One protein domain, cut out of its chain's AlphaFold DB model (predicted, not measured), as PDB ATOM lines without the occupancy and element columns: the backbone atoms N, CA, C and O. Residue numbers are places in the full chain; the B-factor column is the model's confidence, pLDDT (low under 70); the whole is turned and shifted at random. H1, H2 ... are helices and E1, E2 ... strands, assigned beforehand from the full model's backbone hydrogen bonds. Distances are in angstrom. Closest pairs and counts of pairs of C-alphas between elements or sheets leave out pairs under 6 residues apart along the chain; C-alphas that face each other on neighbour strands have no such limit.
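What this domain is: This is residues 183 to 391 of the 876 residues of an uncharacterized protein of Papaver somniferum (UniProt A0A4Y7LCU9). Little regular structure: loop-rich lobes in a long row, hairpin E1-E2 in one, H2 in the next, hairpin E3-E4 in a third, with H3 beyond it. H4 crosses the row near its middle, its centre 6.4 A from the mean of the C-alphas, and after it H5 heads back along one side toward the H1 end. The 209 printed residues, mostly helix in class with 61 in named elements, run H1 E1 E2 H2 E3 E4 H3 H4 H5; both sheets are antiparallel. The whole is loose, radius of gyration of the C-alphas 21.1 A, spans 74 by 40 by 27 A.

How they stand to each other: E1, residues 228 to 230, and E2, 237 to 239, form an antiparallel hairpin; N 229 and O 238 are 2.8 A apart. In the hairpin of E3, 314 to 316, and E4, 323 to 325, N 324 and O 315 are 2.9 A apart. H2, 287 to 294, and H4, 362 to 376, are only just apart, closest C-alphas 8.2 A. H4 and H5, 378 to 387, meet only through their link. O i to N i+4 pairs are within hydrogen-bond range throughout H1, 190 to 196, H2, H4 and H5; in H3, 333 to 341, 4 of 5.

Where its parts are: H1 begins at C-alpha 190 (-36.398, 25.231, -11.402). H4 is 20.9 A long; H5, 14.2 A, ends at C-alpha 387 (-16.776, 12.358, -18.107).

The domain as a whole: The printed part has no cut. Links H1-E1, E2-H2, H2-E3 and H3-H4 are long. Residues 273 to 276 have pLDDT under 70.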
ATOM      1  N   PHE A 183     -37.780  10.865 -18.352       90.25
ATOM      2  CA  PHE A 183     -38.387   9.525 -18.438       90.25
ATOM      3  C   PHE A 183     -39.917   9.499 -18.346       90.25
ATOM      4  O   PHE A 183     -40.525   8.504 -18.727       90.25
ATOM      5  N   CYS A 184     -40.550  10.546 -17.809       92.38
ATOM      6  CA  CYS A 184     -42.003  10.571 -17.596       92.38
ATOM      7  C   CYS A 184     -42.666  11.916 -17.921       92.38
ATOM      8  O   CYS A 184     -43.830  12.108 -17.574       92.38
ATOM      9  N   SER A 185     -41.927  12.871 -18.495       90.62
ATOM     10  CA  SER A 185     -42.361  14.215 -18.922       90.62
ATOM     11  C   SER A 185     -42.959  15.148 -17.854       90.62
ATOM     12  O   SER A 185     -43.044  16.351 -18.096       90.62
ATOM     13  N   LYS A 186     -43.301  14.646 -16.657       91.12
ATOM     14  CA  LYS A 186     -43.848  15.420 -15.527       91.12
ATOM     15  C   LYS A 186     -42.982  16.640 -15.212       91.12
ATOM     16  O   LYS A 186     -41.751  16.564 -15.267       91.12
ATOM     17  N   LYS A 187     -43.646  17.756 -14.904       91.62
ATOM     18  CA  LYS A 187     -43.057  19.095 -14.788       91.62
ATOM     19  C   LYS A 187     -42.736  19.460 -13.337       91.62
ATOM     20  O   LYS A 187     -43.371  18.993 -12.389       91.62
ATOM     21  N   TYR A 188     -41.713  20.296 -13.178       92.12
ATOM     22  CA  TYR A 188     -41.134  20.679 -11.893       92.12
ATOM     23  C   TYR A 188     -40.559  22.102 -11.961       92.12
ATOM     24  O   TYR A 188     -39.930  22.475 -12.954       92.12
ATOM     25  N   HIS A 189     -40.696  22.890 -10.893       91.56
ATOM     26  CA  HIS A 189     -40.056  24.206 -10.821       91.56
ATOM     27  C   HIS A 189     -38.528  24.101 -10.764       91.56
ATOM     28  O   HIS A 189     -37.973  23.304 -10.000       91.56
ATOM     29  N   LYS A 190     -37.853  25.009 -11.479       88.19
ATOM     30  CA  LYS A 190     -36.398  25.231 -11.402       88.19
ATOM     31  C   LYS A 190     -35.931  25.454  -9.953       88.19
ATOM     32  O   LYS A 190     -34.904  24.912  -9.559       88.19
ATOM     33  N   SER A 191     -36.713  26.171  -9.138       88.62
ATOM     34  CA  SER A 191     -36.462  26.398  -7.704       88.62
ATOM     35  C   SER A 191     -36.607  25.128  -6.852       88.62
ATOM     36  O   SER A 191     -35.710  24.812  -6.073       88.62
ATOM     37  N   CYS A 192     -37.684  24.353  -7.035       90.06
ATOM     38  CA  CYS A 192     -37.876  23.077  -6.339       90.06
ATOM     39  C   CYS A 192     -36.712  22.112  -6.608       90.06
ATOM     40  O   CYS A 192     -36.168  21.536  -5.664       90.06
ATOM     41  N   ILE A 193     -36.288  21.978  -7.871       88.75
ATOM     42  CA  ILE A 193     -35.146  21.126  -8.229       88.75
ATOM     43  C   ILE A 193     -33.835  21.697  -7.673       88.75
ATOM     44  O   ILE A 193     -33.056  20.924  -7.126       88.75
ATOM     45  N   LYS A 194     -33.593  23.017  -7.741       85.75
ATOM     46  CA  LYS A 194     -32.384  23.662  -7.180       85.75
ATOM     47  C   LYS A 194     -32.197  23.318  -5.698       85.75
ATOM     48  O   LYS A 194     -31.106  22.913  -5.308       85.75
ATOM     49  N   ASN A 195     -33.263  23.406  -4.902       85.06
ATOM     50  CA  ASN A 195     -33.222  23.086  -3.471       85.06
ATOM     51  C   ASN A 195     -32.985  21.585  -3.230       85.06
ATOM     52  O   ASN A 195     -32.158  21.204  -2.409       85.06
ATOM     53  N   TRP A 196     -33.656  20.717  -3.990       84.06
ATOM     54  CA  TRP A 196     -33.455  19.264  -3.914       84.06
ATOM     55  C   TRP A 196     -32.060  18.821  -4.406       84.06
ATOM     56  O   TRP A 196     -31.527  17.805  -3.959       84.06
ATOM     57  N   ALA A 197     -31.431  19.598  -5.291       84.62
ATOM     58  CA  ALA A 197     -30.113  19.323  -5.850       84.62
ATOM     59  C   ALA A 197     -28.930  19.826  -4.998       84.62
ATOM     60  O   ALA A 197     -27.784  19.543  -5.342       84.62
ATOM     61  N   GLN A 198     -29.184  20.520  -3.880       81.62
ATOM     62  CA  GLN A 198     -28.190  21.242  -3.065       81.62
ATOM     63  C   GLN A 198     -26.996  20.396  -2.565       81.62
ATOM     64  O   GLN A 198     -25.964  20.944  -2.179       81.62
ATOM     65  N   HIS A 199     -27.101  19.065  -2.574       82.44
ATOM     66  CA  HIS A 199     -26.045  18.141  -2.138       82.44
ATOM     67  C   HIS A 199     -25.620  17.145  -3.234       82.44
ATOM     68  O   HIS A 199     -25.353  15.983  -2.932       82.44
ATOM     69  N   ARG A 200     -25.590  17.559  -4.511       86.94
ATOM     70  CA  ARG A 200     -25.254  16.695  -5.663       86.94
ATOM     71  C   ARG A 200     -24.240  17.365  -6.595       86.94
ATOM     72  O   ARG A 200     -24.606  18.224  -7.394       86.94
ATOM     73  N   ASP A 201     -22.993  16.909  -6.568       84.88
ATOM     74  CA  ASP A 201     -21.898  17.479  -7.363       84.88
ATOM     75  C   ASP A 201     -22.154  17.313  -8.875       84.88
ATOM     76  O   ASP A 201     -21.949  18.248  -9.648       84.88
ATOM     77  N   LEU A 202     -22.673  16.150  -9.294       83.56
ATOM     78  CA  LEU A 202     -23.017  15.842 -10.694       83.56
ATOM     79  C   LEU A 202     -24.478  16.162 -11.065       83.56
ATOM     80  O   LEU A 202     -25.026  15.559 -11.988       83.56
ATOM     81  N   PHE A 203     -25.156  17.071 -10.354       83.00
ATOM     82  CA  PHE A 203     -26.455  17.544 -10.836       83.00
ATOM     83  C   PHE A 203     -26.297  18.384 -12.109       83.00
ATOM     84  O   PHE A 203     -25.564  19.373 -12.128       83.00
ATOM     85  N   HIS A 204     -27.063  18.040 -13.144       79.31
ATOM     86  CA  HIS A 204     -27.291  18.908 -14.289       79.31
ATOM     87  C   HIS A 204     -28.752  18.843 -14.735       79.31
ATOM     88  O   HIS A 204     -29.441  17.839 -14.557       79.31
ATOM     89  N   TRP A 205     -29.227  19.941 -15.316       77.69
ATOM     90  CA  TRP A 205     -30.626  20.139 -15.687       77.69
ATOM     91  C   TRP A 205     -31.006  19.397 -16.977       77.69
ATOM     92  O   TRP A 205     -32.118  18.888 -17.071       77.69
ATOM     93  N   SER A 206     -30.079  19.249 -17.932       75.06
ATOM     94  CA  SER A 206     -30.321  18.493 -19.176       75.06
ATOM     95  C   SER A 206     -30.471  16.978 -18.973       75.06
ATOM     96  O   SER A 206     -31.128  16.317 -19.770       75.06
ATOM     97  N   SER A 207     -29.899  16.420 -17.902       78.75
ATOM     98  CA  SER A 207     -29.978  14.996 -17.549       78.75
ATOM     99  C   SER A 207     -30.982  14.716 -16.417       78.75
ATOM    100  O   SER A 207     -30.909  13.678 -15.752       78.75
ATOM    101  N   TRP A 208     -31.932  15.634 -16.188       86.38
ATOM    102  CA  TRP A 208     -32.867  15.568 -15.066       86.38
ATOM    103  C   TRP A 208     -33.821  14.367 -15.133       86.38
ATOM    104  O   TRP A 208     -34.692  14.267 -15.997       86.38
ATOM    105  N   ALA A 209     -33.711  13.493 -14.133       90.12
ATOM    106  CA  ALA A 209     -34.608  12.372 -13.899       90.12
ATOM    107  C   ALA A 209     -35.157  12.453 -12.471       90.12
ATOM    108  O   ALA A 209     -34.385  12.425 -11.510       90.12
ATOM    109  N   CYS A 210     -36.480  12.550 -12.328       90.69
ATOM    110  CA  CYS A 210     -37.114  12.713 -11.026       90.69
ATOM    111  C   CYS A 210     -36.965  11.451 -10.149       90.69
ATOM    112  O   CYS A 210     -36.715  10.357 -10.672       90.69
ATOM    113  N   PRO A 211     -37.150  11.557  -8.817       86.69
ATOM    114  CA  PRO A 211     -37.020  10.415  -7.909       86.69
ATOM    115  C   PRO A 211     -37.881   9.210  -8.311       86.69
ATOM    116  O   PRO A 211     -37.411   8.080  -8.249       86.69
ATOM    117  N   SER A 212     -39.098   9.448  -8.813       89.12
ATOM    118  CA  SER A 212     -40.037   8.419  -9.284       89.12
ATOM    119  C   SER A 212     -39.627   7.708 -10.584       89.12
ATOM    120  O   SER A 212     -40.334   6.805 -11.021       89.12
ATOM    121  N   CYS A 213     -38.514   8.096 -11.216       92.00
ATOM    122  CA  CYS A 213     -37.964   7.432 -12.405       92.00
ATOM    123  C   CYS A 213     -36.516   6.957 -12.226       92.00
ATOM    124  O   CYS A 213     -35.992   6.248 -13.086       92.00
ATOM    125  N   ARG A 214     -35.842   7.321 -11.128       90.38
ATOM    126  CA  ARG A 214     -34.474   6.870 -10.852       90.38
ATOM    127  C   ARG A 214     -34.515   5.447 -10.282       90.38
ATOM    128  O   ARG A 214     -35.230   5.176  -9.322       90.38
ATOM    129  N   THR A 215     -33.736   4.530 -10.848       92.88
ATOM    130  CA  THR A 215     -33.586   3.167 -10.315       92.88
ATOM    131  C   THR A 215     -32.457   3.108  -9.291       92.88
ATOM    132  O   THR A 215     -31.427   3.763  -9.443       92.88
ATOM    133  N   CYS A 216     -32.622   2.308  -8.234       93.56
ATOM    134  CA  CYS A 216     -31.557   2.103  -7.260       93.56
ATOM    135  C   CYS A 216     -30.416   1.263  -7.855       93.56
ATOM    136  O   CYS A 216     -30.657   0.178  -8.385       93.56
ATOM    137  N   GLU A 217     -29.164   1.702  -7.699       92.44
ATOM    138  CA  GLU A 217     -27.983   1.001  -8.231       92.44
ATOM    139  C   GLU A 217     -27.830  -0.443  -7.718       92.44
ATOM    140  O   GLU A 217     -27.287  -1.292  -8.429       92.44
ATOM    141  N   VAL A 218     -28.316  -0.721  -6.501       92.00
ATOM    142  CA  VAL A 218     -28.194  -2.018  -5.819       92.00
ATOM    143  C   VAL A 218     -29.262  -3.008  -6.294       92.00
ATOM    144  O   VAL A 218     -28.929  -4.091  -6.762       92.00
ATOM    145  N   CYS A 219     -30.548  -2.654  -6.187       93.25
ATOM    146  CA  CYS A 219     -31.656  -3.573  -6.485       93.25
ATOM    147  C   CYS A 219     -32.221  -3.436  -7.912       93.25
ATOM    148  O   CYS A 219     -33.067  -4.238  -8.309       93.25
ATOM    149  N   ARG A 220     -31.786  -2.412  -8.664       93.31
ATOM    150  CA  ARG A 220     -32.212  -2.051 -10.033       93.31
ATOM    151  C   ARG A 220     -33.713  -1.799 -10.222       93.31
ATOM    152  O   ARG A 220     -34.192  -1.752 -11.349       93.31
ATOM    153  N   LYS A 221     -34.445  -1.554  -9.133       91.06
ATOM    154  CA  LYS A 221     -35.864  -1.157  -9.132       91.06
ATOM    155  C   LYS A 221     -36.007   0.327  -8.783       91.06
ATOM    156  O   LYS A 221     -35.142   0.883  -8.111       91.06
ATOM    157  N   VAL A 222     -37.105   0.951  -9.213       87.88
ATOM    158  CA  VAL A 222     -37.473   2.327  -8.817       87.88
ATOM    159  C   VAL A 222     -37.907   2.360  -7.349       87.88
ATOM    160  O   VAL A 222     -37.328   3.090  -6.553       87.88
ATOM    161  N   GLY A 223     -38.850   1.493  -6.961       83.69
ATOM    162  CA  GLY A 223     -39.351   1.399  -5.585       83.69
ATOM    163  C   GLY A 223     -40.028   2.685  -5.095       83.69
ATOM    164  O   GLY A 223     -40.537   3.469  -5.888       83.69
ATOM    165  N   ASP A 224     -40.033   2.883  -3.777       85.88
ATOM    166  CA  ASP A 224     -40.565   4.088  -3.133       85.88
ATOM    167  C   ASP A 224     -39.587   5.277  -3.298       85.88
ATOM    168  O   ASP A 224     -38.462   5.211  -2.778       85.88
ATOM    169  N   PRO A 225     -39.983   6.374  -3.980       85.62
ATOM    170  CA  PRO A 225     -39.126   7.542  -4.177       85.62
ATOM    171  C   PRO A 225     -38.819   8.295  -2.874       85.62
ATOM    172  O   PRO A 225     -37.779   8.947  -2.790       85.62
ATOM    173  N   THR A 226     -39.660   8.182  -1.838       87.69
ATOM    174  CA  THR A 226     -39.430   8.799  -0.516       87.69
ATOM    175  C   THR A 226     -38.330   8.094   0.286       87.69
ATOM    176  O   THR A 226     -37.882   8.603   1.315       87.69
ATOM    177  N   LYS A 227     -37.869   6.926  -0.183       89.75
ATOM    178  CA  LYS A 227     -36.799   6.125   0.428       89.75
ATOM    179  C   LYS A 227     -35.508   6.112  -0.396       89.75
ATOM    180  O   LYS A 227     -34.614   5.326  -0.082       89.75
ATOM    181  N   LEU A 228     -35.384   6.953  -1.429       90.12
ATOM    182  CA  LEU A 228     -34.164   7.089  -2.234       90.12
ATOM    183  C   LEU A 228     -33.192   8.136  -1.662       90.12
ATOM    184  O   LEU A 228     -33.509   9.316  -1.547       90.12
ATOM    185  N   MET A 229     -31.968   7.691  -1.384       89.88
ATOM    186  CA  MET A 229     -30.771   8.510  -1.196       89.88
ATOM    187  C   MET A 229     -30.104   8.795  -2.547       89.88
ATOM    188  O   MET A 229     -30.099   7.931  -3.426       89.88
ATOM    189  N   PHE A 230     -29.453   9.952  -2.684       89.81
ATOM    190  CA  PHE A 230     -28.689  10.340  -3.876       89.81
ATOM    191  C   PHE A 230     -27.252  10.670  -3.468       89.81
ATOM    192  O   PHE A 230     -27.032  11.495  -2.584       89.81
ATOM    193  N   CYS A 231     -26.268   9.978  -4.048       91.31
ATOM    194  CA  CYS A 231     -24.860  10.177  -3.693       91.31
ATOM    195  C   CYS A 231     -24.352  11.534  -4.189       91.31
ATOM    196  O   CYS A 231     -24.379  11.786  -5.395       91.31
ATOM    197  N   LYS A 232     -23.789  12.349  -3.287       91.25
ATOM    198  CA  LYS A 232     -23.203  13.656  -3.613       91.25
ATOM    199  C   LYS A 232     -22.208  13.572  -4.777       91.25
ATOM    200  O   LYS A 232     -22.335  14.327  -5.733       91.25
ATOM    201  N   ARG A 233     -21.289  12.599  -4.734       90.19
ATOM    202  CA  ARG A 233     -20.174  12.463  -5.688       90.19
ATOM    203  C   ARG A 233     -20.547  11.938  -7.075       90.19
ATOM    204  O   ARG A 233     -19.907  12.331  -8.039       90.19
ATOM    205  N   CYS A 234     -21.521  11.031  -7.190       89.00
ATOM    206  CA  CYS A 234     -21.796  10.325  -8.455       89.00
ATOM    207  C   CYS A 234     -23.260  10.329  -8.909       89.00
ATOM    208  O   CYS A 234     -23.587   9.667  -9.889       89.00
ATOM    209  N   ASP A 235     -24.154  10.987  -8.167       88.88
ATOM    210  CA  ASP A 235     -25.612  10.930  -8.354       88.88
ATOM    211  C   ASP A 235     -26.216   9.506  -8.428       88.88
ATOM    212  O   ASP A 235     -27.284   9.256  -8.995       88.88
ATOM    213  N   GLY A 236     -25.534   8.534  -7.824       89.69
ATOM    214  CA  GLY A 236     -26.052   7.179  -7.709       89.69
ATOM    215  C   GLY A 236     -27.267   7.161  -6.789       89.69
ATOM    216  O   GLY A 236     -27.153   7.544  -5.618       89.69
ATOM    217  N   ALA A 237     -28.408   6.678  -7.280       91.88
ATOM    218  CA  ALA A 237     -29.628   6.525  -6.491       91.88
ATOM    219  C   ALA A 237     -29.633   5.207  -5.701       91.88
ATOM    220  O   ALA A 237     -29.237   4.148  -6.195       91.88
ATOM    221  N   HIS A 238     -30.055   5.273  -4.443       92.44
ATOM    222  CA  HIS A 238     -29.797   4.242  -3.442       92.44
ATOM    223  C   HIS A 238     -30.975   4.152  -2.464       92.44
ATOM    224  O   HIS A 238     -31.159   5.065  -1.669       92.44
ATOM    225  N   HIS A 239     -31.768   3.071  -2.457       91.62
ATOM    226  CA  HIS A 239     -32.778   2.913  -1.398       91.62
ATOM    227  C   HIS A 239     -32.096   2.851  -0.034       91.62
ATOM    228  O   HIS A 239     -31.104   2.132   0.122       91.62
ATOM    229  N   CYS A 240     -32.650   3.548   0.958       90.06
ATOM    230  CA  CYS A 240     -32.102   3.599   2.314       90.06
ATOM    231  C   CYS A 240     -31.951   2.183   2.910       90.06
ATOM    232  O   CYS A 240     -30.916   1.859   3.487       90.06
ATOM    233  N   TYR A 241     -32.915   1.295   2.648       90.38
ATOM    234  CA  TYR A 241     -32.903  -0.107   3.073       90.38
ATOM    235  C   TYR A 241     -32.034  -1.041   2.209       90.38
ATOM    236  O   TYR A 241     -31.732  -2.149   2.643       90.38
ATOM    237  N   CYS A 242     -31.612  -0.624   1.008       89.69
ATOM    238  CA  CYS A 242     -30.660  -1.380   0.180       89.69
ATOM    239  C   CYS A 242     -29.193  -1.082   0.521       89.69
ATOM    240  O   CYS A 242     -28.303  -1.636  -0.123       89.69
ATOM    241  N   GLN A 243     -28.930  -0.197   1.487       83.62
ATOM    242  CA  GLN A 243     -27.571   0.067   1.949       83.62
ATOM    243  C   GLN A 243     -27.112  -1.008   2.934       83.62
ATOM    244  O   GLN A 243     -27.909  -1.785   3.463       83.62
ATOM    245  N   GLN A 244     -25.805  -1.058   3.174       74.94
ATOM    246  CA  GLN A 244     -25.213  -1.861   4.236       74.94
ATOM    247  C   GLN A 244     -24.483  -0.903   5.185       74.94
ATOM    248  O   GLN A 244     -23.399  -0.428   4.841       74.94
ATOM    249  N   PRO A 245     -25.087  -0.562   6.341       75.81
ATOM    250  CA  PRO A 245     -26.349  -1.068   6.890       75.81
ATOM    251  C   PRO A 245     -27.597  -0.499   6.203       75.81
ATOM    252  O   PRO A 245     -27.534   0.579   5.615       75.81
ATOM    253  N   PRO A 246     -28.760  -1.154   6.359       81.62
ATOM    254  CA  PRO A 246     -30.050  -0.558   6.039       81.62
ATOM    255  C   PRO A 246     -30.317   0.685   6.906       81.62
ATOM    256  O   PRO A 246     -30.414   0.604   8.132       81.62
ATOM    257  N   HIS A 247     -30.482   1.842   6.271       79.38
ATOM    258  CA  HIS A 247     -30.943   3.065   6.921       79.38
ATOM    259  C   HIS A 247     -32.473   3.032   7.076       79.38
ATOM    260  O   HIS A 247     -33.194   2.763   6.114       79.38
ATOM    261  N   LYS A 248     -32.983   3.341   8.280       78.06
ATOM    262  CA  LYS A 248     -34.433   3.350   8.580       78.06
ATOM    263  C   LYS A 248     -35.209   4.399   7.769       78.06
ATOM    264  O   LYS A 248     -36.347   4.161   7.382       78.06
ATOM    265  N   ASN A 249     -34.590   5.553   7.534       78.62
ATOM    266  CA  ASN A 249     -35.141   6.700   6.815       78.62
ATOM    267  C   ASN A 249     -34.061   7.331   5.929       78.62
ATOM    268  O   ASN A 249     -32.872   7.046   6.096       78.62
ATOM    269  N   VAL A 250     -34.480   8.216   5.023       81.62
ATOM    270  CA  VAL A 250     -33.572   9.118   4.306       81.62
ATOM    271  C   VAL A 250     -32.885  10.041   5.317       81.62
ATOM    272  O   VAL A 250     -33.561  10.645   6.147       81.62
ATOM    273  N   SER A 251     -31.550  10.125   5.288       74.69
ATOM    274  CA  SER A 251     -30.802  11.031   6.170       74.69
ATOM    275  C   SER A 251     -30.812  12.452   5.616       74.69
ATOM    276  O   SER A 251     -30.483  12.648   4.448       74.69
ATOM    277  N   SER A 252     -31.118  13.438   6.459       71.25
ATOM    278  CA  SER A 252     -30.907  14.856   6.158       71.25
ATOM    279  C   SER A 252     -29.419  15.165   5.963       71.25
ATOM    280  O   SER A 252     -28.579  14.629   6.687       71.25
ATOM    281  N   GLY A 253     -29.099  16.054   5.020       79.12
ATOM    282  CA  GLY A 253     -27.721  16.422   4.680       79.12
ATOM    283  C   GLY A 253     -27.084  15.552   3.579       79.12
ATOM    284  O   GLY A 253     -27.759  14.726   2.959       79.12
ATOM    285  N   PRO A 254     -25.789  15.758   3.281       85.62
ATOM    286  CA  PRO A 254     -25.098  15.080   2.186       85.62
ATOM    287  C   PRO A 254     -24.866  13.584   2.461       85.62
ATOM    288  O   PRO A 254     -24.444  13.181   3.545       85.62
ATOM    289  N   TYR A 255     -25.086  12.757   1.436       89.12
ATOM    290  CA  TYR A 255     -24.921  11.301   1.474       89.12
ATOM    291  C   TYR A 255     -23.838  10.827   0.497       89.12
ATOM    292  O   TYR A 255     -23.689  11.369  -0.601       89.12
ATOM    293  N   LEU A 256     -23.117   9.769   0.872       89.56
ATOM    294  CA  LEU A 256     -22.154   9.071   0.021       89.56
ATOM    295  C   LEU A 256     -22.541   7.596  -0.093       89.56
ATOM    296  O   LEU A 256     -22.801   6.934   0.911       89.56
ATOM    297  N   CYS A 257     -22.560   7.074  -1.321       90.12
ATOM    298  CA  CYS A 257     -22.717   5.641  -1.553       90.12
ATOM    299  C   CYS A 257     -21.398   4.887  -1.292       90.12
ATOM    300  O   CYS A 257     -20.329   5.494  -1.396       90.12
ATOM    301  N   PRO A 258     -21.430   3.558  -1.059       86.75
ATOM    302  CA  PRO A 258     -20.243   2.760  -0.714       86.75
ATOM    303  C   PRO A 258     -19.053   2.831  -1.691       86.75
ATOM    304  O   PRO A 258     -17.948   2.450  -1.326       86.75
ATOM    305  N   LYS A 259     -19.249   3.333  -2.920       88.12
ATOM    306  CA  LYS A 259     -18.174   3.617  -3.890       88.12
ATOM    307  C   LYS A 259     -17.298   4.822  -3.506       88.12
ATOM    308  O   LYS A 259     -16.158   4.904  -3.944       88.12
ATOM    309  N   HIS A 260     -17.843   5.771  -2.742       89.31
ATOM    310  CA  HIS A 260     -17.219   7.064  -2.424       89.31
ATOM    311  C   HIS A 260     -17.048   7.296  -0.917       89.31
ATOM    312  O   HIS A 260     -16.295   8.183  -0.510       89.31
ATOM    313  N   THR A 261     -17.727   6.515  -0.073       91.00
ATOM    314  CA  THR A 261     -17.563   6.592   1.380       91.00
ATOM    315  C   THR A 261     -16.267   5.913   1.819       91.00
ATOM    316  O   THR A 261     -16.065   4.723   1.597       91.00
ATOM    317  N   LYS A 262     -15.395   6.685   2.467       92.38
ATOM    318  CA  LYS A 262     -14.105   6.270   3.040       92.38
ATOM    319  C   LYS A 262     -13.942   6.910   4.421       92.38
ATOM    320  O   LYS A 262     -14.484   7.990   4.653       92.38
ATOM    321  N   CYS A 263     -13.211   6.298   5.349       94.12
ATOM    322  CA  CYS A 263     -12.894   6.929   6.635       94.12
ATOM    323  C   CYS A 263     -11.714   7.908   6.503       94.12
ATOM    324  O   CYS A 263     -10.685   7.557   5.936       94.12
ATOM    325  N   HIS A 264     -11.831   9.115   7.067       93.94
ATOM    326  CA  HIS A 264     -10.768  10.137   7.046       93.94
ATOM    327  C   HIS A 264      -9.480   9.723   7.787       93.94
ATOM    328  O   HIS A 264      -8.378  10.019   7.331       93.94
ATOM    329  N   SER A 265      -9.605   9.011   8.913       93.56
ATOM    330  CA  SER A 265      -8.452   8.502   9.673       93.56
ATOM    331  C   SER A 265      -7.832   7.264   9.013       93.56
ATOM    332  O   SER A 265      -6.675   7.311   8.600       93.56
ATOM    333  N   CYS A 266      -8.603   6.176   8.876       92.50
ATOM    334  CA  CYS A 266      -8.078   4.849   8.529       92.50
ATOM    335  C   CYS A 266      -8.354   4.377   7.089       92.50
ATOM    336  O   CYS A 266      -8.183   3.197   6.801       92.50
ATOM    337  N   ALA A 267      -8.839   5.253   6.200       92.75
ATOM    338  CA  ALA A 267      -9.199   4.973   4.798       92.75
ATOM    339  C   ALA A 267     -10.282   3.895   4.542       92.75
ATOM    340  O   ALA A 267     -10.776   3.811   3.420       92.75
ATOM    341  N   SER A 268     -10.712   3.128   5.555       91.50
ATOM    342  CA  SER A 268     -11.732   2.071   5.446       91.50
ATOM    343  C   SER A 268     -12.972   2.513   4.664       91.50
ATOM    344  O   SER A 268     -13.604   3.509   5.021       91.50
ATOM    345  N   THR A 269     -13.349   1.738   3.646       90.69
ATOM    346  CA  THR A 269     -14.594   1.892   2.872       90.69
ATOM    347  C   THR A 269     -15.789   1.181   3.509       90.69
ATOM    348  O   THR A 269     -16.927   1.406   3.102       90.69
ATOM    349  N   VAL A 270     -15.562   0.353   4.537       88.19
ATOM    350  CA  VAL A 270     -16.631  -0.216   5.367       88.19
ATOM    351  C   VAL A 270     -16.855   0.637   6.622       88.19
ATOM    352  O   VAL A 270     -15.882   1.129   7.208       88.19
ATOM    353  N   PRO A 271     -18.114   0.802   7.073       87.00
ATOM    354  CA  PRO A 271     -18.422   1.589   8.263       87.00
ATOM    355  C   PRO A 271     -17.913   0.962   9.560       87.00
ATOM    356  O   PRO A 271     -17.763   1.679  10.535       87.00
ATOM    357  N   GLY A 272     -17.642  -0.340   9.610       80.31
ATOM    358  CA  GLY A 272     -17.168  -1.004  10.819       80.31
ATOM    359  C   GLY A 272     -16.803  -2.461  10.573       80.31
ATOM    360  O   GLY A 272     -17.077  -3.012   9.506       80.31
ATOM    361  N   SER A 273     -16.172  -3.073  11.571       69.31
ATOM    362  CA  SER A 273     -15.898  -4.506  11.639       69.31
ATOM    363  C   SER A 273     -16.868  -5.177  12.620       69.31
ATOM    364  O   SER A 273     -17.120  -4.676  13.715       69.31
ATOM    365  N   GLY A 274     -17.421  -6.329  12.231       67.62
ATOM    366  CA  GLY A 274     -18.366  -7.083  13.060       67.62
ATOM    367  C   GLY A 274     -19.786  -6.505  13.063       67.62
ATOM    368  O   GLY A 274     -20.329  -6.164  12.015       67.62
ATOM    369  N   LEU A 275     -20.417  -6.462  14.242       60.91
ATOM    370  CA  LEU A 275     -21.842  -6.136  14.398       60.91
ATOM    371  C   LEU A 275     -22.173  -4.648  14.218       60.91
ATOM    372  O   LEU A 275     -23.310  -4.322  13.871       60.91
ATOM    373  N   SER A 276     -21.221  -3.739  14.460       67.31
ATOM    374  CA  SER A 276     -21.492  -2.310  14.295       67.31
ATOM    375  C   SER A 276     -21.250  -1.858  12.863       67.31
ATOM    376  O   SER A 276     -20.234  -2.157  12.238       67.31
ATOM    377  N   THR A 277     -22.221  -1.113  12.351       74.69
ATOM    378  CA  THR A 277     -22.368  -0.834  10.923       74.69
ATOM    379  C   THR A 277     -22.596   0.648  10.626       74.69
ATOM    380  O   THR A 277     -22.683   1.027   9.467       74.69
ATOM    381  N   ARG A 278     -22.689   1.530  11.626       84.31
ATOM    382  CA  ARG A 278     -22.977   2.954  11.376       84.31
ATOM    383  C   ARG A 278     -21.744   3.751  10.938       84.31
ATOM    384  O   ARG A 278     -20.662   3.597  11.492       84.31
ATOM    385  N   TRP A 279     -21.942   4.688  10.015       88.06
ATOM    386  CA  TRP A 279     -21.002   5.791   9.818       88.06
ATOM    387  C   TRP A 279     -21.197   6.865  10.901       88.06
ATOM    388  O   TRP A 279     -22.304   7.080  11.394       88.06
ATOM    389  N   PHE A 280     -20.113   7.552  11.245       89.12
ATOM    390  CA  PHE A 280     -20.047   8.711  12.135       89.12
ATOM    391  C   PHE A 280     -19.676   9.974  11.348       89.12
ATOM    392  O   PHE A 280     -19.167   9.898  10.223       89.12
ATOM    393  N   LEU A 281     -19.903  11.132  11.978       88.50
ATOM    394  CA  LEU A 281     -19.494  12.457  11.501       88.50
ATOM    395  C   LEU A 281     -19.858  12.685  10.021       88.50
ATOM    396  O   LEU A 281     -18.997  12.939   9.180       88.50
ATOM    397  N   GLY A 282     -21.142  12.527   9.686       86.75
ATOM    398  CA  GLY A 282     -21.663  12.800   8.342       86.75
ATOM    399  C   GLY A 282     -20.999  11.981   7.227       86.75
ATOM    400  O   GLY A 282     -20.642  12.546   6.201       86.75
ATOM    401  N   TYR A 283     -20.807  10.671   7.428       89.31
ATOM    402  CA  TYR A 283     -20.111   9.760   6.497       89.31
ATOM    403  C   TYR A 283     -18.591  10.000   6.349       89.31
ATOM    404  O   TYR A 283     -17.959   9.452   5.438       89.31
ATOM    405  N   ASN A 284     -17.962  10.760   7.257       92.06
ATOM    406  CA  ASN A 284     -16.504  10.943   7.274       92.06
ATOM    407  C   ASN A 284     -15.749   9.886   8.099       92.06
ATOM    408  O   ASN A 284     -14.555   9.671   7.873       92.06
ATOM    409  N   TYR A 285     -16.424   9.206   9.030       93.25
ATOM    410  CA  TYR A 285     -15.792   8.317  10.006       93.25
ATOM    411  C   TYR A 285     -16.435   6.931  10.079       93.25
ATOM    412  O   TYR A 285     -17.651   6.818  10.194       93.25
ATOM    413  N   CYS A 286     -15.623   5.869  10.061       92.81
ATOM    414  CA  CYS A 286     -16.096   4.536  10.437       92.81
ATOM    415  C   CYS A 286     -16.362   4.483  11.954       92.81
ATOM    416  O   CYS A 286     -15.767   5.234  12.721       92.81
ATOM    417  N   ASP A 287     -17.234   3.583  12.386       91.56
ATOM    418  CA  ASP A 287     -17.696   3.341  13.753       91.56
ATOM    419  C   ASP A 287     -16.577   3.259  14.808       91.56
ATOM    420  O   ASP A 287     -16.667   3.890  15.864       91.56
ATOM    421  N   ALA A 288     -15.499   2.529  14.508       91.81
ATOM    422  CA  ALA A 288     -14.357   2.383  15.410       91.81
ATOM    423  C   ALA A 288     -13.614   3.715  15.613       91.81
ATOM    424  O   ALA A 288     -13.369   4.130  16.746       91.81
ATOM    425  N   CYS A 289     -13.306   4.416  14.521       93.62
ATOM    426  CA  CYS A 289     -12.633   5.708  14.583       93.62
ATOM    427  C   CYS A 289     -13.570   6.820  15.098       93.62
ATOM    428  O   CYS A 289     -13.129   7.703  15.821       93.62
ATOM    429  N   GLY A 290     -14.870   6.764  14.806       93.50
ATOM    430  CA  GLY A 290     -15.865   7.711  15.311       93.50
ATOM    431  C   GLY A 290     -15.969   7.690  16.836       93.50
ATOM    432  O   GLY A 290     -15.998   8.749  17.459       93.50
ATOM    433  N   ARG A 291     -15.915   6.502  17.460       92.38
ATOM    434  CA  ARG A 291     -15.815   6.388  18.926       92.38
ATOM    435  C   ARG A 291     -14.534   6.998  19.500       92.38
ATOM    436  O   ARG A 291     -14.601   7.592  20.571       92.38
ATOM    437  N   LEU A 292     -13.392   6.866  18.823       93.12
ATOM    438  CA  LEU A 292     -12.135   7.487  19.268       93.12
ATOM    439  C   LEU A 292     -12.191   9.020  19.169       93.12
ATOM    440  O   LEU A 292     -11.740   9.698  20.088       93.12
ATOM    441  N   PHE A 293     -12.822   9.560  18.119       93.94
ATOM    442  CA  PHE A 293     -12.994  11.006  17.944       93.94
ATOM    443  C   PHE A 293     -13.861  11.610  19.057       93.94
ATOM    444  O   PHE A 293     -13.456  12.580  19.690       93.94
ATOM    445  N   VAL A 294     -15.009  10.987  19.360       92.12
ATOM    446  CA  VAL A 294     -15.903  11.404  20.462       92.12
ATOM    447  C   VAL A 294     -15.211  11.297  21.832       92.12
ATOM    448  O   VAL A 294     -15.468  12.109  22.712       92.12
ATOM    449  N   LYS A 295     -14.280  10.347  22.008       92.31
ATOM    450  CA  LYS A 295     -13.405  10.245  23.195       92.31
ATOM    451  C   LYS A 295     -12.240  11.254  23.210       92.31
ATOM    452  O   LYS A 295     -11.352  11.133  24.047       92.31
ATOM    453  N   GLY A 296     -12.180  12.198  22.271       90.94
ATOM    454  CA  GLY A 296     -11.115  13.199  22.184       90.94
ATOM    455  C   GLY A 296      -9.766  12.690  21.659       90.94
ATOM    456  O   GLY A 296      -8.875  13.514  21.455       90.94
ATOM    457  N   LYS A 297      -9.612  11.384  21.373       92.19
ATOM    458  CA  LYS A 297      -8.369  10.774  20.858       92.19
ATOM    459  C   LYS A 297      -8.162  11.069  19.366       92.19
ATOM    460  O   LYS A 297      -8.198  10.169  18.527       92.19
ATOM    461  N   TYR A 298      -7.982  12.345  19.025       93.81
ATOM    462  CA  TYR A 298      -7.625  12.806  17.683       93.81
ATOM    463  C   TYR A 298      -6.614  13.950  17.689       93.81
ATOM    464  O   TYR A 298      -6.608  14.802  18.575       93.81
ATOM    465  N   CYS A 299      -5.786  13.986  16.645       93.62
ATOM    466  CA  CYS A 299      -4.877  15.090  16.392       93.62
ATOM    467  C   CYS A 299      -5.669  16.307  15.887       93.62
ATOM    468  O   CYS A 299      -6.298  16.201  14.829       93.62
ATOM    469  N   PRO A 300      -5.642  17.466  16.578       92.62
ATOM    470  CA  PRO A 300      -6.459  18.625  16.215       92.62
ATOM    471  C   PRO A 300      -6.112  19.182  14.828       92.62
ATOM    472  O   PRO A 300      -7.004  19.584  14.091       92.62
ATOM    473  N   VAL A 301      -4.839  19.120  14.419       92.12
ATOM    474  CA  VAL A 301      -4.390  19.687  13.138       92.12
ATOM    475  C   VAL A 301      -4.939  18.905  11.941       92.12
ATOM    476  O   VAL A 301      -5.571  19.480  11.055       92.12
ATOM    477  N   CYS A 302      -4.749  17.580  11.896       93.00
ATOM    478  CA  CYS A 302      -5.190  16.749  10.763       93.00
ATOM    479  C   CYS A 302      -6.602  16.150  10.927       93.00
ATOM    480  O   CYS A 302      -7.137  15.582   9.971       93.00
ATOM    481  N   LEU A 303      -7.199  16.277  12.118       93.75
ATOM    482  CA  LEU A 303      -8.466  15.673  12.549       93.75
ATOM    483  C   LEU A 303      -8.524  14.141  12.455       93.75
ATOM    484  O   LEU A 303      -9.616  13.578  12.497       93.75
ATOM    485  N   LYS A 304      -7.383  13.449  12.324       93.75
ATOM    486  CA  LYS A 304      -7.312  11.979  12.376       93.75
ATOM    487  C   LYS A 304      -7.270  11.493  13.822       93.75
ATOM    488  O   LYS A 304      -6.526  12.046  14.631       93.75
ATOM    489  N   VAL A 305      -8.021  10.434  14.119       94.44
ATOM    490  CA  VAL A 305      -7.843   9.681  15.370       94.44
ATOM    491  C   VAL A 305      -6.548   8.882  15.357       94.44
ATOM    492  O   VAL A 305      -6.155   8.398  14.292       94.44
ATOM    493  N   TYR A 306      -5.963   8.739  16.542       92.81
ATOM    494  CA  TYR A 306      -4.802   7.905  16.848       92.81
ATOM    495  C   TYR A 306      -5.209   6.766  17.797       92.81
ATOM    496  O   TYR A 306      -6.273   6.813  18.428       92.81
ATOM    497  N   ARG A 307      -4.368   5.738  17.909       89.88
ATOM    498  CA  ARG A 307      -4.501   4.643  18.882       89.88
ATOM    499  C   ARG A 307      -3.265   4.544  19.761       89.88
ATOM    500  O   ARG A 307      -2.154   4.795  19.319       89.88
ATOM    501  N   ASP A 308      -3.463   4.032  20.966       81.75
ATOM    502  CA  ASP A 308      -2.394   3.806  21.949       81.75
ATOM    503  C   ASP A 308      -1.378   2.728  21.497       81.75
ATOM    504  O   ASP A 308      -0.299   2.599  22.059       81.75
ATOM    505  N   SER A 309      -1.718   1.965  20.450       76.06
ATOM    506  CA  SER A 309      -0.874   0.962  19.794       76.06
ATOM    507  C   SER A 309      -0.110   1.479  18.564       76.06
ATOM    508  O   SER A 309       0.530   0.690  17.872       76.06
ATOM    509  N   GLU A 310      -0.250   2.756  18.196       74.06
ATOM    510  CA  GLU A 310       0.358   3.323  16.986       74.06
ATOM    511  C   GLU A 310       1.669   4.032  17.335       74.06
ATOM    512  O   GLU A 310       1.670   5.101  17.937       74.06
ATOM    513  N   SER A 311       2.804   3.466  16.907       76.88
ATOM    514  CA  SER A 311       4.151   4.025  17.128       76.88
ATOM    515  C   SER A 311       4.464   5.241  16.236       76.88
ATOM    516  O   SER A 311       5.582   5.406  15.739       76.88
ATOM    517  N   THR A 312       3.458   6.065  15.946       86.50
ATOM    518  CA  THR A 312       3.628   7.356  15.280       86.50
ATOM    519  C   THR A 312       4.155   8.370  16.292       86.50
ATOM    520  O   THR A 312       3.595   8.451  17.383       86.50
ATOM    521  N   PRO A 313       5.184   9.173  15.966       89.38
ATOM    522  CA  PRO A 313       5.707  10.158  16.902       89.38
ATOM    523  C   PRO A 313       4.662  11.248  17.160       89.38
ATOM    524  O   PRO A 313       4.157  11.882  16.226       89.38
ATOM    525  N   MET A 314       4.325  11.434  18.435       91.62
ATOM    526  CA  MET A 314       3.323  12.387  18.898       91.62
ATOM    527  C   MET A 314       3.771  13.065  20.192       91.62
ATOM    528  O   MET A 314       4.426  12.452  21.036       91.62
ATOM    529  N   VAL A 315       3.363  14.322  20.348       91.38
ATOM    530  CA  VAL A 315       3.598  15.151  21.536       91.38
ATOM    531  C   VAL A 315       2.262  15.663  22.088       91.38
ATOM    532  O   VAL A 315       1.342  15.956  21.316       91.38
ATOM    533  N   CYS A 316       2.138  15.735  23.414       91.94
ATOM    534  CA  CYS A 316       0.962  16.270  24.103       91.94
ATOM    535  C   CYS A 316       1.054  17.799  24.252       91.94
ATOM    536  O   CYS A 316       2.098  18.306  24.645       91.94
ATOM    537  N   CYS A 317      -0.017  18.531  23.936       92.62
ATOM    538  CA  CYS A 317      -0.090  19.992  24.049       92.62
ATOM    539  C   CYS A 317      -0.486  20.456  25.458       92.62
ATOM    540  O   CYS A 317      -1.610  20.182  25.876       92.62
ATOM    541  N   ASP A 318       0.332  21.281  26.116       92.06
ATOM    542  CA  ASP A 318       0.081  21.756  27.491       92.06
ATOM    543  C   ASP A 318      -1.241  22.533  27.640       92.06
ATOM    544  O   ASP A 318      -1.926  22.435  28.651       92.06
ATOM    545  N   ASP A 319      -1.617  23.312  26.619       91.56
ATOM    546  CA  ASP A 319      -2.796  24.193  26.665       91.56
ATOM    547  C   ASP A 319      -4.146  23.465  26.528       91.56
ATOM    548  O   ASP A 319      -5.190  24.066  26.782       91.56
ATOM    549  N   CYS A 320      -4.165  22.218  26.043       91.38
ATOM    550  CA  CYS A 320      -5.420  21.509  25.741       91.38
ATOM    551  C   CYS A 320      -5.373  19.982  25.903       91.38
ATOM    552  O   CYS A 320      -6.351  19.314  25.569       91.38
ATOM    553  N   GLU A 321      -4.238  19.434  26.340       91.50
ATOM    554  CA  GLU A 321      -3.968  18.008  26.585       91.50
ATOM    555  C   GLU A 321      -4.241  17.085  25.373       91.50
ATOM    556  O   GLU A 321      -4.387  15.864  25.487       91.50
ATOM    557  N   ARG A 322      -4.282  17.663  24.162       91.19
ATOM    558  CA  ARG A 322      -4.439  16.929  22.897       91.19
ATOM    559  C   ARG A 322      -3.095  16.581  22.281       91.19
ATOM    560  O   ARG A 322      -2.172  17.392  22.237       91.19
ATOM    561  N   TRP A 323      -3.044  15.387  21.710       92.81
ATOM    562  CA  TRP A 323      -1.860  14.829  21.076       92.81
ATOM    563  C   TRP A 323      -1.757  15.226  19.609       92.81
ATOM    564  O   TRP A 323      -2.738  15.170  18.867       92.81
ATOM    565  N   VAL A 324      -0.558  15.586  19.159       93.31
ATOM    566  CA  VAL A 324      -0.294  16.046  17.790       93.31
ATOM    567  C   VAL A 324       0.807  15.200  17.165       93.31
ATOM    568  O   VAL A 324       1.853  15.020  17.780       93.31
ATOM    569  N   HIS A 325       0.596  14.686  15.947       92.62
ATOM    570  CA  HIS A 325       1.679  14.035  15.201       92.62
ATOM    571  C   HIS A 325       2.733  15.076  14.823       92.62
ATOM    572  O   HIS A 325       2.380  16.134  14.301       92.62
ATOM    573  N   CYS A 326       4.015  14.760  14.987       92.38
ATOM    574  CA  CYS A 326       5.108  15.700  14.716       92.38
ATOM    575  C   CYS A 326       5.075  16.262  13.286       92.38
ATOM    576  O   CYS A 326       5.217  17.466  13.083       92.38
ATOM    577  N   GLN A 327       4.762  15.410  12.304       92.44
ATOM    578  CA  GLN A 327       4.640  15.786  10.891       92.44
ATOM    579  C   GLN A 327       3.421  16.674  10.592       92.44
ATOM    580  O   GLN A 327       3.371  17.291   9.532       92.44
ATOM    581  N   CYS A 328       2.430  16.750  11.487       92.56
ATOM    582  CA  CYS A 328       1.311  17.683  11.336       92.56
ATOM    583  C   CYS A 328       1.658  19.109  11.784       92.56
ATOM    584  O   CYS A 328       0.919  20.017  11.428       92.56
ATOM    585  N   ASP A 329       2.733  19.300  12.550       92.38
ATOM    586  CA  ASP A 329       3.092  20.586  13.167       92.38
ATOM    587  C   ASP A 329       4.567  20.971  12.926       92.38
ATOM    588  O   ASP A 329       5.174  21.709  13.695       92.38
ATOM    589  N   GLY A 330       5.175  20.411  11.870       90.75
ATOM    590  CA  GLY A 330       6.546  20.724  11.449       90.75
ATOM    591  C   GLY A 330       7.641  20.400  12.474       90.75
ATOM    592  O   GLY A 330       8.750  20.916  12.358       90.75
ATOM    593  N   ILE A 331       7.356  19.573  13.486       89.81
ATOM    594  CA  ILE A 331       8.310  19.251  14.552       89.81
ATOM    595  C   ILE A 331       9.372  18.310  13.980       89.81
ATOM    596  O   ILE A 331       9.061  17.177  13.608       89.81
ATOM    597  N   SER A 332      10.613  18.795  13.911       90.25
ATOM    598  CA  SER A 332      11.765  18.013  13.463       90.25
ATOM    599  C   SER A 332      12.158  16.947  14.491       90.25
ATOM    600  O   SER A 332      11.778  17.021  15.664       90.25
ATOM    601  N   ASP A 333      12.931  15.949  14.064       88.44
ATOM    602  CA  ASP A 333      13.313  14.838  14.938       88.44
ATOM    603  C   ASP A 333      14.274  15.277  16.056       88.44
ATOM    604  O   ASP A 333      14.202  14.739  17.157       88.44
ATOM    605  N   GLU A 334      15.080  16.318  15.836       88.56
ATOM    606  CA  GLU A 334      15.934  16.935  16.860       88.56
ATOM    607  C   GLU A 334      15.079  17.610  17.938       88.56
ATOM    608  O   GLU A 334      15.282  17.378  19.127       88.56
ATOM    609  N   LYS A 335      14.060  18.385  17.536       87.00
ATOM    610  CA  LYS A 335      13.123  19.019  18.476       87.00
ATOM    611  C   LYS A 335      12.262  17.981  19.205       87.00
ATOM    612  O   LYS A 335      11.949  18.158  20.379       87.00
ATOM    613  N   TYR A 336      11.912  16.878  18.541       88.56
ATOM    614  CA  TYR A 336      11.211  15.751  19.161       88.56
ATOM    615  C   TYR A 336      12.070  15.010  20.193       88.56
ATOM    616  O   TYR A 336      11.558  14.598  21.232       88.56
ATOM    617  N   LEU A 337      13.370  14.847  19.936       86.44
ATOM    618  CA  LEU A 337      14.322  14.338  20.925       86.44
ATOM    619  C   LEU A 337      14.513  15.336  22.071       86.44
ATOM    620  O   LEU A 337      14.573  14.923  23.227       86.44
ATOM    621  N   GLN A 338      14.521  16.641  21.789       85.19
ATOM    622  CA  GLN A 338      14.639  17.648  22.839       85.19
ATOM    623  C   GLN A 338      13.453  17.605  23.818       85.19
ATOM    624  O   GLN A 338      13.678  17.627  25.020       85.19
ATOM    625  N   PHE A 339      12.214  17.405  23.347       84.12
ATOM    626  CA  PHE A 339      11.056  17.166  24.229       84.12
ATOM    627  C   PHE A 339      11.127  15.850  25.046       84.12
ATOM    628  O   PHE A 339      10.334  15.681  25.969       84.12
ATOM    629  N   GLN A 340      12.032  14.912  24.730       80.31
ATOM    630  CA  GLN A 340      12.271  13.699  25.537       80.31
ATOM    631  C   GLN A 340      13.327  13.919  26.626       80.31
ATOM    632  O   GLN A 340      13.242  13.302  27.686       80.31
ATOM    633  N   VAL A 341      14.325  14.765  26.357       82.44
ATOM    634  CA  VAL A 341      15.421  15.079  27.290       82.44
ATOM    635  C   VAL A 341      15.010  16.209  28.238       82.44
ATOM    636  O   VAL A 341      15.083  16.067  29.458       82.44
ATOM    637  N   ASP A 342      14.512  17.310  27.681       79.38
ATOM    638  CA  ASP A 342      14.130  18.512  28.412       79.38
ATOM    639  C   ASP A 342      12.639  18.455  28.785       79.38
ATOM    640  O   ASP A 342      11.814  19.185  28.233       79.38
ATOM    641  N   GLY A 343      12.281  17.635  29.780       70.38
ATOM    642  CA  GLY A 343      10.901  17.514  30.299       70.38
ATOM    643  C   GLY A 343      10.278  18.809  30.866       70.38
ATOM    644  O   GLY A 343       9.134  18.803  31.312       70.38
ATOM    645  N   ASN A 344      11.019  19.922  30.840       74.38
ATOM    646  CA  ASN A 344      10.567  21.267  31.200       74.38
ATOM    647  C   ASN A 344      10.161  22.134  29.990       74.38
ATOM    648  O   ASN A 344       9.655  23.242  30.209       74.38
ATOM    649  N   LEU A 345      10.397  21.686  28.747       83.00
ATOM    650  CA  LEU A 345       9.989  22.393  27.529       83.00
ATOM    651  C   LEU A 345       8.472  22.337  27.345       83.00
ATOM    652  O   LEU A 345       7.897  21.260  27.221       83.00
ATOM    653  N   SER A 346       7.842  23.505  27.242       87.06
ATOM    654  CA  SER A 346       6.423  23.605  26.919       87.06
ATOM    655  C   SER A 346       6.155  23.469  25.417       87.06
ATOM    656  O   SER A 346       6.913  23.953  24.568       87.06
ATOM    657  N   TYR A 347       5.035  22.835  25.079       90.44
ATOM    658  CA  TYR A 347       4.548  22.671  23.716       90.44
ATOM    659  C   TYR A 347       3.087  23.119  23.585       90.44
ATOM    660  O   TYR A 347       2.163  22.560  24.177       90.44
ATOM    661  N   LYS A 348       2.873  24.111  22.714       92.38
ATOM    662  CA  LYS A 348       1.554  24.589  22.287       92.38
ATOM    663  C   LYS A 348       1.298  24.150  20.849       92.38
ATOM    664  O   LYS A 348       2.071  24.490  19.951       92.38
ATOM    665  N   CYS A 349       0.211  23.427  20.601       92.94
ATOM    666  CA  CYS A 349      -0.138  22.983  19.253       92.94
ATOM    667  C   CYS A 349      -0.601  24.130  18.342       92.94
ATOM    668  O   CYS A 349      -1.088  25.153  18.825       92.94
ATOM    669  N   ALA A 350      -0.534  23.925  17.024       92.62
ATOM    670  CA  ALA A 350      -1.038  24.876  16.028       92.62
ATOM    671  C   ALA A 350      -2.499  25.326  16.259       92.62
ATOM    672  O   ALA A 350      -2.844  26.451  15.917       92.62
ATOM    673  N   ALA A 351      -3.360  24.505  16.878       90.50
ATOM    674  CA  ALA A 351      -4.728  24.920  17.211       90.50
ATOM    675  C   ALA A 351      -4.762  25.940  18.365       90.50
ATOM    676  O   ALA A 351      -5.458  26.945  18.268       90.50
ATOM    677  N   CYS A 352      -3.966  25.732  19.419       91.75
ATOM    678  CA  CYS A 352      -3.819  26.685  20.528       91.75
ATOM    679  C   CYS A 352      -3.024  27.942  20.133       91.75
ATOM    680  O   CYS A 352      -3.207  28.992  20.740       91.75
ATOM    681  N   ARG A 353      -2.176  27.854  19.098       92.69
ATOM    682  CA  ARG A 353      -1.485  29.000  18.479       92.69
ATOM    683  C   ARG A 353      -2.338  29.766  17.451       92.69
ATOM    684  O   ARG A 353      -1.908  30.816  16.990       92.69
ATOM    685  N   GLY A 354      -3.526  29.272  17.088       89.62
ATOM    686  CA  GLY A 354      -4.396  29.889  16.072       89.62
ATOM    687  C   GLY A 354      -3.960  29.663  14.615       89.62
ATOM    688  O   GLY A 354      -4.548  30.228  13.698       89.62
ATOM    689  N   GLU A 355      -2.957  28.815  14.381       88.62
ATOM    690  CA  GLU A 355      -2.378  28.513  13.064       88.62
ATOM    691  C   GLU A 355      -3.166  27.452  12.275       88.62
ATOM    692  O   GLU A 355      -2.963  27.284  11.073       88.62
ATOM    693  N   CYS A 356      -4.077  26.718  12.922       86.94
ATOM    694  CA  CYS A 356      -4.956  25.760  12.249       86.94
ATOM    695  C   CYS A 356      -6.390  25.792  12.794       86.94
ATOM    696  O   CYS A 356      -6.628  26.213  13.924       86.94
ATOM    697  N   TYR A 357      -7.341  25.299  11.993       87.56
ATOM    698  CA  TYR A 357      -8.774  25.335  12.299       87.56
ATOM    699  C   TYR A 357      -9.122  24.682  13.649       87.56
ATOM    700  O   TYR A 357      -9.004  23.464  13.811       87.56
ATOM    701  N   GLN A 358      -9.586  25.491  14.603       87.31
ATOM    702  CA  GLN A 358      -9.999  25.034  15.926       87.31
ATOM    703  C   GLN A 358     -11.444  24.524  15.889       87.31
ATOM    704  O   GLN A 358     -12.390  25.302  15.972       87.31
ATOM    705  N   VAL A 359     -11.599  23.200  15.807       89.88
ATOM    706  CA  VAL A 359     -12.905  22.536  15.917       89.88
ATOM    707  C   VAL A 359     -13.532  22.809  17.288       89.88
ATOM    708  O   VAL A 359     -12.936  22.477  18.317       89.88
ATOM    709  N   ARG A 360     -14.736  23.385  17.287       88.69
ATOM    710  CA  ARG A 360     -15.498  23.788  18.481       88.69
ATOM    711  C   ARG A 360     -16.402  22.677  19.007       88.69
ATOM    712  O   ARG A 360     -16.460  22.452  20.213       88.69
ATOM    713  N   ASP A 361     -17.098  21.987  18.109       89.88
ATOM    714  CA  ASP A 361     -18.098  20.967  18.430       89.88
ATOM    715  C   ASP A 361     -18.169  19.858  17.357       89.88
ATOM    716  O   ASP A 361     -17.316  19.755  16.475       89.88
ATOM    717  N   HIS A 362     -19.157  18.966  17.467       88.62
ATOM    718  CA  HIS A 362     -19.293  17.806  16.586       88.62
ATOM    719  C   HIS A 362     -19.851  18.135  15.193       88.62
ATOM    720  O   HIS A 362     -19.492  17.439  14.244       88.62
ATOM    721  N   ASP A 363     -20.700  19.152  15.048       90.38
ATOM    722  CA  ASP A 363     -21.272  19.544  13.753       90.38
ATOM    723  C   ASP A 363     -20.305  20.464  12.993       90.38
ATOM    724  O   ASP A 363     -20.104  20.304  11.786       90.38
ATOM    725  N   ASP A 364     -19.582  21.315  13.721       93.50
ATOM    726  CA  ASP A 364     -18.406  22.045  13.244       93.50
ATOM    727  C   ASP A 364     -17.310  21.087  12.719       93.50
ATOM    728  O   ASP A 364     -16.818  21.227  11.594       93.50
ATOM    729  N   ALA A 365     -17.022  20.007  13.462       92.25
ATOM    730  CA  ALA A 365     -16.145  18.930  12.993       92.25
ATOM    731  C   ALA A 365     -16.649  18.280  11.693       92.25
ATOM    732  O   ALA A 365     -15.849  17.964  10.810       92.25
ATOM    733  N   ILE A 366     -17.965  18.065  11.556       92.56
ATOM    734  CA  ILE A 366     -18.572  17.510  10.337       92.56
ATOM    735  C   ILE A 366     -18.366  18.460   9.158       92.56
ATOM    736  O   ILE A 366     -17.975  17.998   8.083       92.56
ATOM    737  N   GLN A 367     -18.590  19.761   9.349       92.62
ATOM    738  CA  GLN A 367     -18.427  20.775   8.308       92.62
ATOM    739  C   GLN A 367     -16.970  20.878   7.830       92.62
ATOM    740  O   GLN A 367     -16.720  20.822   6.623       92.62
ATOM    741  N   GLU A 368     -15.998  20.938   8.745       93.75
ATOM    742  CA  GLU A 368     -14.574  21.006   8.388       93.75
ATOM    743  C   GLU A 368     -14.065  19.701   7.746       93.75
ATOM    744  O   GLU A 368     -13.316  19.738   6.765       93.75
ATOM    745  N   LEU A 369     -14.510  18.529   8.219       94.00
ATOM    746  CA  LEU A 369     -14.194  17.246   7.574       94.00
ATOM    747  C   LEU A 369     -14.764  17.167   6.149       94.00
ATOM    748  O   LEU A 369     -14.074  16.694   5.242       94.00
ATOM    749  N   TRP A 370     -15.984  17.669   5.930       92.62
ATOM    750  CA  TRP A 370     -16.576  17.765   4.595       92.62
ATOM    751  C   TRP A 370     -15.825  18.737   3.686       92.62
ATOM    752  O   TRP A 370     -15.543  18.371   2.546       92.62
ATOM    753  N   ARG A 371     -15.431  19.918   4.179       92.50
ATOM    754  CA  ARG A 371     -14.628  20.884   3.412       92.50
ATOM    755  C   ARG A 371     -13.282  20.283   2.997       92.50
ATOM    756  O   ARG A 371     -12.923  20.324   1.823       92.50
ATOM    757  N   ARG A 372     -12.560  19.648   3.930       92.94
ATOM    758  CA  ARG A 372     -11.296  18.942   3.635       92.94
ATOM    759  C   ARG A 372     -11.487  17.834   2.599       92.94
ATOM    760  O   ARG A 372     -10.660  17.692   1.703       92.94
ATOM    761  N   ARG A 373     -12.576  17.066   2.700       92.19
ATOM    762  CA  ARG A 373     -12.920  16.007   1.743       92.19
ATOM    763  C   ARG A 373     -13.271  16.550   0.358       92.19
ATOM    764  O   ARG A 373     -12.860  15.952  -0.629       92.19
ATOM    765  N   ASP A 374     -14.016  17.647   0.274       91.69
ATOM    766  CA  ASP A 374     -14.357  18.290  -0.998       91.69
ATOM    767  C   ASP A 374     -13.114  18.850  -1.704       91.69
ATOM    768  O   ASP A 374     -12.993  18.665  -2.911       91.69
ATOM    769  N   ASN A 375     -12.153  19.414  -0.961       91.69
ATOM    770  CA  ASN A 375     -10.856  19.828  -1.512       91.69
ATOM    771  C   ASN A 375     -10.054  18.626  -2.054       91.69
ATOM    772  O   ASN A 375      -9.551  18.666  -3.172       91.69
ATOM    773  N   VAL A 376      -9.944  17.536  -1.282       90.56
ATOM    774  CA  VAL A 376      -9.196  16.326  -1.691       90.56
ATOM    775  C   VAL A 376      -9.845  15.619  -2.883       90.56
ATOM    776  O   VAL A 376      -9.145  15.085  -3.738       90.56
ATOM    777  N   ASP A 377     -11.175  15.614  -2.963       90.31
ATOM    778  CA  ASP A 377     -11.902  15.021  -4.085       90.31
ATOM    779  C   ASP A 377     -12.120  16.022  -5.252       90.31
ATOM    780  O   ASP A 377     -12.803  15.671  -6.212       90.31
ATOM    781  N   GLN A 378     -11.574  17.248  -5.218       90.31
ATOM    782  CA  GLN A 378     -11.869  18.308  -6.203       90.31
ATOM    783  C   GLN A 378     -11.539  17.895  -7.649       90.31
ATOM    784  O   GLN A 378     -12.368  18.065  -8.547       90.31
ATOM    785  N   GLU A 379     -10.366  17.301  -7.878       89.88
ATOM    786  CA  GLU A 379      -9.946  16.793  -9.193       89.88
ATOM    787  C   GLU A 379     -10.810  15.607  -9.658       89.88
ATOM    788  O   GLU A 379     -11.173  15.507 -10.834       89.88
ATOM    789  N   LEU A 380     -11.215  14.738  -8.726       87.38
ATOM    790  CA  LEU A 380     -12.143  13.636  -8.986       87.38
ATOM    791  C   LEU A 380     -13.528  14.165  -9.393       87.38
ATOM    792  O   LEU A 380     -14.108  13.669 -10.354       87.38
ATOM    793  N   ILE A 381     -14.047  15.192  -8.715       88.88
ATOM    794  CA  ILE A 381     -15.325  15.841  -9.056       88.88
ATOM    795  C   ILE A 381     -15.237  16.508 -10.436       88.88
ATOM    796  O   ILE A 381     -16.161  16.367 -11.240       88.88
ATOM    797  N   ALA A 382     -14.135  17.200 -10.740       89.06
ATOM    798  CA  ALA A 382     -13.909  17.808 -12.051       89.06
ATOM    799  C   ALA A 382     -13.862  16.750 -13.167       89.06
ATOM    800  O   ALA A 382     -14.535  16.897 -14.188       89.06
ATOM    801  N   SER A 383     -13.154  15.645 -12.930       89.44
ATOM    802  CA  SER A 383     -13.041  14.513 -13.853       89.44
ATOM    803  C   SER A 383     -14.378  13.796 -14.065       89.44
ATOM    804  O   SER A 383     -14.745  13.498 -15.200       89.44
ATOM    805  N   LEU A 384     -15.160  13.585 -13.001       86.88
ATOM    806  CA  LEU A 384     -16.501  13.006 -13.086       86.88
ATOM    807  C   LEU A 384     -17.489  13.926 -13.823       86.88
ATOM    808  O   LEU A 384     -18.306  13.430 -14.597       86.88
ATOM    809  N   ARG A 385     -17.399  15.254 -13.647       86.56
ATOM    810  CA  ARG A 385     -18.182  16.215 -14.447       86.56
ATOM    811  C   ARG A 385     -17.792  16.172 -15.920       86.56
ATOM    812  O   ARG A 385     -18.682  16.052 -16.757       86.56
ATOM    813  N   ALA A 386     -16.497  16.193 -16.234       88.50
ATOM    814  CA  ALA A 386     -16.007  16.112 -17.609       88.50
ATOM    815  C   ALA A 386     -16.437  14.803 -18.299       88.50
ATOM    816  O   ALA A 386     -16.955  14.837 -19.414       88.50
ATOM    817  N   ALA A 387     -16.321  13.660 -17.612       87.12
ATOM    818  CA  ALA A 387     -16.776  12.358 -18.107       87.12
ATOM    819  C   ALA A 387     -18.303  12.280 -18.309       87.12
ATOM    820  O   ALA A 387     -18.773  11.545 -19.174       87.12
ATOM    821  N   ALA A 388     -19.078  13.056 -17.546       83.56
ATOM    822  CA  ALA A 388     -20.523  13.209 -17.714       83.56
ATOM    823  C   ALA A 388     -20.920  14.315 -18.722       83.56
ATOM    824  O   ALA A 388     -22.107  14.614 -18.858       83.56
ATOM    825  N   GLY A 389     -19.957  14.935 -19.420       81.94
ATOM    826  CA  GLY A 389     -20.199  16.014 -20.388       81.94
ATOM    827  C   GLY A 389     -20.668  17.336 -19.764       81.94
ATOM    828  O   GLY A 389     -21.261  18.164 -20.454       81.94
ATOM    829  N   LEU A 390     -20.449  17.530 -18.460       80.44
ATOM    830  CA  LEU A 390     -20.933  18.688 -17.709       80.44
ATOM    831  C   LEU A 390     -19.895  19.828 -17.690       80.44
ATOM    832  O   LEU A 390     -18.695  19.553 -17.607       80.44
ATOM    833  N   PRO A 391     -20.324  21.108 -17.699       73.69
ATOM    834  CA  PRO A 391     -19.418  22.243 -17.526       73.69
ATOM    835  C   PRO A 391     -18.615  22.180 -16.215       73.69
ATOM    836  O   PRO A 391     -19.076  21.640 -15.206       73.69
TER     837      PRO A 391